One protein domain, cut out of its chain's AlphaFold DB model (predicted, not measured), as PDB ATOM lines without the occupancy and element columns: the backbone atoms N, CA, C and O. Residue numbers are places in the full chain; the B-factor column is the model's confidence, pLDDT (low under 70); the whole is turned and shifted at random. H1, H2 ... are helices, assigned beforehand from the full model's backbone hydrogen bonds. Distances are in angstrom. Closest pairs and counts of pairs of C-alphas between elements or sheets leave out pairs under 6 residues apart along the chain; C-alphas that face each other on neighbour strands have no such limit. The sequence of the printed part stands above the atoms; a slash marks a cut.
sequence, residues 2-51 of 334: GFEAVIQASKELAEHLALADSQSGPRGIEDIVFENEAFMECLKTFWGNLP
ATOM      1  N   GLY A   2     -29.966   5.679 -36.353       60.75
ATOM      2  CA  GLY A   2     -30.962   5.740 -37.446       60.75
ATOM      3  C   GLY A   2     -32.408   5.336 -37.109       60.75
ATOM      4  O   GLY A   2     -33.335   5.925 -37.647       60.75
ATOM      5  N   PHE A   3     -32.640   4.343 -36.242       70.31
ATOM      6  CA  PHE A   3     -33.991   3.777 -36.055       70.31
ATOM      7  C   PHE A   3     -34.893   4.599 -35.123       70.31
ATOM      8  O   PHE A   3     -36.082   4.723 -35.392       70.31
ATOM      9  N   GLU A   4     -34.339   5.195 -34.067       78.25
ATOM     10  CA  GLU A   4     -35.098   6.069 -33.157       78.25
ATOM     11  C   GLU A   4     -35.599   7.328 -33.871       78.25
ATOM     12  O   GLU A   4     -36.757   7.697 -33.707       78.25
ATOM     13  N   ALA A   5     -34.778   7.917 -34.748       77.44
ATOM     14  CA  ALA A   5     -35.176   9.050 -35.582       77.44
ATOM     15  C   ALA A   5     -36.311   8.691 -36.561       77.44
ATOM     16  O   ALA A   5     -37.202   9.502 -36.792       77.44
ATOM     17  N   VAL A   6     -36.322   7.465 -37.104       78.44
ATOM     18  CA  VAL A   6     -37.417   6.976 -37.966       78.44
ATOM     19  C   VAL A   6     -38.707   6.788 -37.170       78.44
ATOM     20  O   VAL A   6     -39.767   7.178 -37.648       78.44
ATOM     21  N   ILE A   7     -38.628   6.209 -35.968       81.44
ATOM     22  CA  ILE A   7     -39.793   6.001 -35.093       81.44
ATOM     23  C   ILE A   7     -40.373   7.344 -34.638       81.44
ATOM     24  O   ILE A   7     -41.590   7.505 -34.587       81.44
ATOM     25  N   GLN A   8     -39.516   8.308 -34.316       84.81
ATOM     26  CA  GLN A   8     -39.949   9.636 -33.902       84.81
ATOM     27  C   GLN A   8     -40.615  10.389 -35.061       84.81
ATOM     28  O   GLN A   8     -41.768  10.792 -34.935       84.81
ATOM     29  N   ALA A   9     -39.965  10.442 -36.229       81.12
ATOM     30  CA  ALA A   9     -40.545  11.066 -37.416       81.12
ATOM     31  C   ALA A   9     -41.841  10.368 -37.874       81.12
ATOM     32  O   ALA A   9     -42.745  11.019 -38.388       81.12
ATOM     33  N   SER A  10     -41.980   9.046 -37.669       83.50
ATOM     34  CA  SER A  10     -43.229   8.339 -37.993       83.50
ATOM     35  C   SER A  10     -44.386   8.723 -37.071       83.50
ATOM     36  O   SER A  10     -45.526   8.765 -37.522       83.50
ATOM     37  N   LYS A  11     -44.107   8.970 -35.784       85.69
ATOM     38  CA  LYS A  11     -45.119   9.426 -34.818       85.69
ATOM     39  C   LYS A  11     -45.590  10.838 -35.153       85.69
ATOM     40  O   LYS A  11     -46.789  11.060 -35.236       85.69
ATOM     41  N   GLU A  12     -44.655  11.733 -35.455       85.19
ATOM     42  CA  GLU A  12     -44.944  13.113 -35.871       85.19
ATOM     43  C   GLU A  12     -45.764  13.150 -37.174       85.19
ATOM     44  O   GLU A  12     -46.767  13.855 -37.267       85.19
ATOM     45  N   LEU A  13     -45.423  12.310 -38.160       85.38
ATOM     46  CA  LEU A  13     -46.227  12.136 -39.378       85.38
ATOM     47  C   LEU A  13     -47.659  11.667 -39.076       85.38
ATOM     48  O   LEU A  13     -48.606  12.177 -39.671       85.38
ATOM     49  N   ALA A  14     -47.827  10.702 -38.166       85.12
ATOM     50  CA  ALA A  14     -49.144  10.195 -37.788       85.12
ATOM     51  C   ALA A  14     -49.996  11.261 -37.080       85.12
ATOM     52  O   ALA A  14     -51.196  11.354 -37.336       85.12
ATOM     53  N   GLU A  15     -49.380  12.094 -36.239       85.50
ATOM     54  CA  GLU A  15     -50.044  13.213 -35.564       85.50
ATOM     55  C   GLU A  15     -50.498  14.286 -36.559       85.50
ATOM     56  O   GLU A  15     -51.644  14.733 -36.499       85.50
ATOM     57  N   HIS A  16     -49.655  14.645 -37.531       82.00
ATOM     58  CA  HIS A  16     -50.032  15.585 -38.588       82.00
ATOM     59  C   HIS A  16     -51.181  15.068 -39.461       82.00
ATOM     60  O   HIS A  16     -52.075  15.840 -39.808       82.00
ATOM     61  N   LEU A  17     -51.198  13.770 -39.780       81.94
ATOM     62  CA  LEU A  17     -52.290  13.150 -40.535       81.94
ATOM     63  C   LEU A  17     -53.599  13.127 -39.739       81.94
ATOM     64  O   LEU A  17     -54.644  13.454 -40.291       81.94
ATOM     65  N   ALA A  18     -53.547  12.800 -38.444       82.44
ATOM     66  CA  ALA A  18     -54.721  12.833 -37.572       82.44
ATOM     67  C   ALA A  18     -55.285  14.257 -37.421       82.44
ATOM     68  O   ALA A  18     -56.500  14.459 -37.421       82.44
ATOM     69  N   LEU A  19     -54.405  15.260 -37.342       81.31
ATOM     70  CA  LEU A  19     -54.803  16.664 -37.292       81.31
ATOM     71  C   LEU A  19     -55.456  17.109 -38.610       81.31
ATOM     72  O   LEU A  19     -56.504  17.753 -38.579       81.31
ATOM     73  N   ALA A  20     -54.886  16.734 -39.756       76.69
ATOM     74  CA  ALA A  20     -55.440  17.071 -41.065       76.69
ATOM     75  C   ALA A  20     -56.788  16.380 -41.333       76.69
ATOM     76  O   ALA A  20     -57.696  17.011 -41.867       76.69
ATOM     77  N   ASP A  21     -56.951  15.130 -40.893       76.62
ATOM     78  CA  ASP A  21     -58.225  14.401 -40.946       76.62
ATOM     79  C   ASP A  21     -59.316  15.143 -40.155       76.62
ATOM     80  O   ASP A  21     -60.400  15.408 -40.677       76.62
ATOM     81  N   SER A  22     -58.982  15.621 -38.949       77.00
ATOM     82  CA  SER A  22     -59.895  16.410 -38.108       77.00
ATOM     83  C   SER A  22     -60.275  17.782 -38.688       77.00
ATOM     84  O   SER A  22     -61.315  18.335 -38.332       77.00
ATOM     85  N   GLN A  23     -59.452  18.332 -39.587       72.88
ATOM     86  CA  GLN A  23     -59.638  19.650 -40.206       72.88
ATOM     87  C   GLN A  23     -60.215  19.575 -41.626       72.88
ATOM     88  O   GLN A  23     -60.522  20.614 -42.210       72.88
ATOM     89  N   SER A  24     -60.364  18.369 -42.180       63.25
ATOM     90  CA  SER A  24     -60.590  18.168 -43.613       63.25
ATOM     91  C   SER A  24     -61.904  18.741 -44.135       63.25
ATOM     92  O   SER A  24     -61.906  19.403 -45.170       63.25
ATOM     93  N   GLY A  25     -63.020  18.634 -43.410       64.94
ATOM     94  CA  GLY A  25     -64.298  19.171 -43.897       64.94
ATOM     95  C   GLY A  25     -64.565  18.775 -45.370       64.94
ATOM     96  O   GLY A  25     -64.301  17.637 -45.745       64.94
ATOM     97  N   PRO A  26     -65.072  19.675 -46.238       56.38
ATOM     98  CA  PRO A  26     -65.252  19.386 -47.666       56.38
ATOM     99  C   PRO A  26     -63.971  19.517 -48.513       56.38
ATOM    100  O   PRO A  26     -64.021  19.240 -49.711       56.38
ATOM    101  N   ARG A  27     -62.843  19.967 -47.942       55.62
ATOM    102  CA  ARG A  27     -61.546  19.978 -48.634       55.62
ATOM    103  C   ARG A  27     -60.901  18.604 -48.469       55.62
ATOM    104  O   ARG A  27     -60.947  18.009 -47.398       55.62
ATOM    105  N   GLY A  28     -60.317  18.071 -49.535       62.59
ATOM    106  CA  GLY A  28     -59.591  16.809 -49.439       62.59
ATOM    107  C   GLY A  28     -58.465  16.922 -48.408       62.59
ATOM    108  O   GLY A  28     -57.772  17.936 -48.359       62.59
ATOM    109  N   ILE A  29     -58.264  15.873 -47.603       68.75
ATOM    110  CA  ILE A  29     -57.137  15.763 -46.654       68.75
ATOM    111  C   ILE A  29     -55.801  16.044 -47.361       68.75
ATOM    112  O   ILE A  29     -54.891  16.614 -46.768       68.75
ATOM    113  N   GLU A  30     -55.702  15.684 -48.642       68.19
ATOM    114  CA  GLU A  30     -54.516  15.862 -49.479       68.19
ATOM    115  C   GLU A  30     -54.057  17.329 -49.552       68.19
ATOM    116  O   GLU A  30     -52.877  17.595 -49.323       68.19
ATOM    117  N   ASP A  31     -54.965  18.287 -49.758       65.69
ATOM    118  CA  ASP A  31     -54.602  19.706 -49.893       65.69
ATOM    119  C   ASP A  31     -54.045  20.270 -48.574       65.69
ATOM    120  O   ASP A  31     -53.033  20.965 -48.554       65.69
ATOM    121  N   ILE A  32     -54.646  19.896 -47.439       66.62
ATOM    122  CA  ILE A  32     -54.237  20.361 -46.101       66.62
ATOM    123  C   ILE A  32     -52.886  19.759 -45.689       66.62
ATOM    124  O   ILE A  32     -52.077  20.411 -45.025       66.62
ATOM    125  N   VAL A  33     -52.639  18.505 -46.067       75.00
ATOM    126  CA  VAL A  33     -51.420  17.776 -45.705       75.00
ATOM    127  C   VAL A  33     -50.226  18.244 -46.533       75.00
ATOM    128  O   VAL A  33     -49.152  18.468 -45.973       75.00
ATOM    129  N   PHE A  34     -50.387  18.413 -47.848       74.19
ATOM    130  CA  PHE A  34     -49.265  18.737 -48.735       74.19
ATOM    131  C   PHE A  34     -48.931  20.236 -48.804       74.19
ATOM    132  O   PHE A  34     -47.809  20.574 -49.179       74.19
ATOM    133  N   GLU A  35     -49.835  21.125 -48.378       76.50
ATOM    134  CA  GLU A  35     -49.534  22.553 -48.165       76.50
ATOM    135  C   GLU A  35     -48.844  22.827 -46.812       76.50
ATOM    136  O   GLU A  35     -48.299  23.911 -46.589       76.50
ATOM    137  N   ASN A  36     -48.825  21.852 -45.897       79.44
ATOM    138  CA  ASN A  36     -48.196  21.996 -44.589       79.44
ATOM    139  C   ASN A  36     -46.675  21.755 -44.668       79.44
ATOM    140  O   ASN A  36     -46.196  20.620 -44.732       79.44
ATOM    141  N   GLU A  37     -45.898  22.838 -44.597       81.69
ATOM    142  CA  GLU A  37     -44.427  22.797 -44.590       81.69
ATOM    143  C   GLU A  37     -43.849  21.897 -43.483       81.69
ATOM    144  O   GLU A  37     -42.877  21.178 -43.721       81.69
ATOM    145  N   ALA A  38     -44.464  21.871 -42.295       80.06
ATOM    146  CA  ALA A  38     -43.994  21.048 -41.180       80.06
ATOM    147  C   ALA A  38     -44.201  19.550 -41.452       80.06
ATOM    148  O   ALA A  38     -43.323  18.735 -41.155       80.06
ATOM    149  N   PHE A  39     -45.316  19.190 -42.096       82.75
ATOM    150  CA  PHE A  39     -45.550  17.825 -42.563       82.75
ATOM    151  C   PHE A  39     -44.513  17.418 -43.615       82.75
ATOM    152  O   PHE A  39     -43.916  16.343 -43.516       82.75
ATOM    153  N   MET A  40     -44.253  18.286 -44.596       81.06
ATOM    154  CA  MET A  40     -43.278  18.013 -45.654       81.06
ATOM    155  C   MET A  40     -41.854  17.855 -45.109       81.06
ATOM    156  O   MET A  40     -41.105  17.001 -45.588       81.06
ATOM    157  N   GLU A  41     -41.479  18.617 -44.084       82.81
ATOM    158  CA  GLU A  41     -40.169  18.498 -43.443       82.81
ATOM    159  C   GLU A  41     -40.045  17.224 -42.588       82.81
ATOM    160  O   GLU A  41     -39.027  16.522 -42.658       82.81
ATOM    161  N   CYS A  42     -41.110  16.835 -41.876       83.88
ATOM    162  CA  CYS A  42     -41.182  15.537 -41.197       83.88
ATOM    163  C   CYS A  42     -41.084  14.376 -42.194       83.88
ATOM    164  O   CYS A  42     -40.342  13.416 -41.971       83.88
ATOM    165  N   LEU A  43     -41.768  14.480 -43.337       83.31
ATOM    166  CA  LEU A  43     -41.734  13.476 -44.397       83.31
ATOM    167  C   LEU A  43     -40.336  13.342 -45.010       83.31
ATOM    168  O   LEU A  43     -39.845  12.223 -45.180       83.31
ATOM    169  N   LYS A  44     -39.660  14.463 -45.297       84.56
ATOM    170  CA  LYS A  44     -38.262  14.463 -45.763       84.56
ATOM    171  C   LYS A  44     -37.330  13.843 -44.730       84.56
ATOM    172  O   LYS A  44     -36.446  13.081 -45.111       84.56
ATOM    173  N   THR A  45     -37.533  14.123 -43.447       84.31
ATOM    174  CA  THR A  45     -36.716  13.577 -42.354       84.31
ATOM    175  C   THR A  45     -36.925  12.072 -42.201       84.31
ATOM    176  O   THR A  45     -35.958  11.307 -42.136       84.31
ATOM    177  N   PHE A  46     -38.177  11.613 -42.228       86.25
ATOM    178  CA  PHE A  46     -38.520  10.192 -42.235       86.25
ATOM    179  C   PHE A  46     -37.901   9.481 -43.444       86.25
ATOM    180  O   PHE A  46     -37.220   8.459 -43.300       86.25
ATOM    181  N   TRP A  47     -38.061  10.064 -44.636       83.81
ATOM    182  CA  TRP A  47     -37.454   9.542 -45.851       83.81
ATOM    183  C   TRP A  47     -35.931   9.545 -45.762       83.81
ATOM    184  O   TRP A  47     -35.306   8.544 -46.081       83.81
ATOM    185  N   GLY A  48     -35.302  10.608 -45.269       84.75
ATOM    186  CA  GLY A  48     -33.856  10.735 -45.092       84.75
ATOM    187  C   GLY A  48     -33.267   9.638 -44.205       84.75
ATOM    188  O   GLY A  48     -32.254   9.039 -44.574       84.75
ATOM    189  N   ASN A  49     -33.961   9.283 -43.125       84.94
ATOM    190  CA  ASN A  49     -33.481   8.330 -42.125       84.94
ATOM    191  C   ASN A  49     -33.824   6.858 -42.413       84.94
ATOM    192  O   ASN A  49     -33.282   5.959 -41.765       84.94
ATOM    193  N   LEU A  50     -34.669   6.575 -43.410       82.69
ATOM    194  CA  LEU A  50     -34.977   5.202 -43.813       82.69
ATOM    195  C   LEU A  50     -33.707   4.440 -44.262       82.69
ATOM    196  O   LEU A  50     -32.936   4.946 -45.090       82.69
ATOM    197  N   PRO A  51     -33.496   3.190 -43.800       85.69
ATOM    198  CA  PRO A  51     -32.381   2.360 -44.244       85.69
ATOM    199  C   PRO A  51     -32.346   2.187 -45.766       85.69
ATOM    200  O   PRO A  51     -33.374   1.925 -46.396       85.69
TER     201      PRO A  51
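AT A GLANCE: This is residues 2 to 51 of the 334 residues of an uncharacterized protein of Emergomyces pasteurianus Ep9510 (UniProt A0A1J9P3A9). One long helix, H1, makes the length of this rod, and the chain folds back beside it as two shorter helices, H2 and then H3, placed one after the other along its side. H3 packs on H1 at a shallow tilt, running opposite ways, while the short H2 packs on residues 16 to 23 of H1. The printed part has 50 residues with three named helices in the order H1, H2, H3 and no named strand; the class is all helix. It is only just compact, close to loose, with a radius of gyration of the C-alphas of 11.6 A, and it spans 38 by 15 by 14 A.

HOW THE PARTS SIT: Begin with H1, residues 2 to 23, the longest helix. Look next at H3, residues 37 to 49, which touches H1; the closest C-alphas are those of Ala 9 and Phe 46, 5.3 A apart. The two run opposite ways at a shallow tilt of 28 degrees. Then find H2, residues 29 to 34, which touches H1 at residues 16 to 23 alone, with the C-alphas of Asp 21 and Ile 29 closest at 6.0 A. H1 and H2 run opposite ways at a steep tilt of 47 degrees. H2 and H3 are close but not clearly touching: their closest C-alphas, of Val 33 and Phe 39, are 6.7 A apart, and their lines are only just about perpendicular, at 72 degrees. In H1, H2 and H3 every backbone O i to N i+4 pair is within hydrogen-bond range.

IN THESE COORDINATES: Find C-alpha 2 at (-30.962, 5.740, -37.446); from there H1 runs 32.0 A to C-alpha 23 at (-59.638, 19.650, -40.206). H2 measures 8.7 A from C-alpha 29 to C-alpha 34. H3 runs 18.3 A from C-alpha 37 to C-alpha 49 at (-33.481, 8.330, -42.125).

THE WHOLE: The C-alphas of Gly 2 and Pro 26 are the two farthest apart, at 38.3 A, while those of Gly 2 and Pro 51, the first and last printed, are 7.7 A apart. The printed part has no cut, and the links H1 to H2 and H2 to H3 are tight. The mean pLDDT of the printed part is 77.7; look for values under 70 at residue 2 and residues 24 to 32.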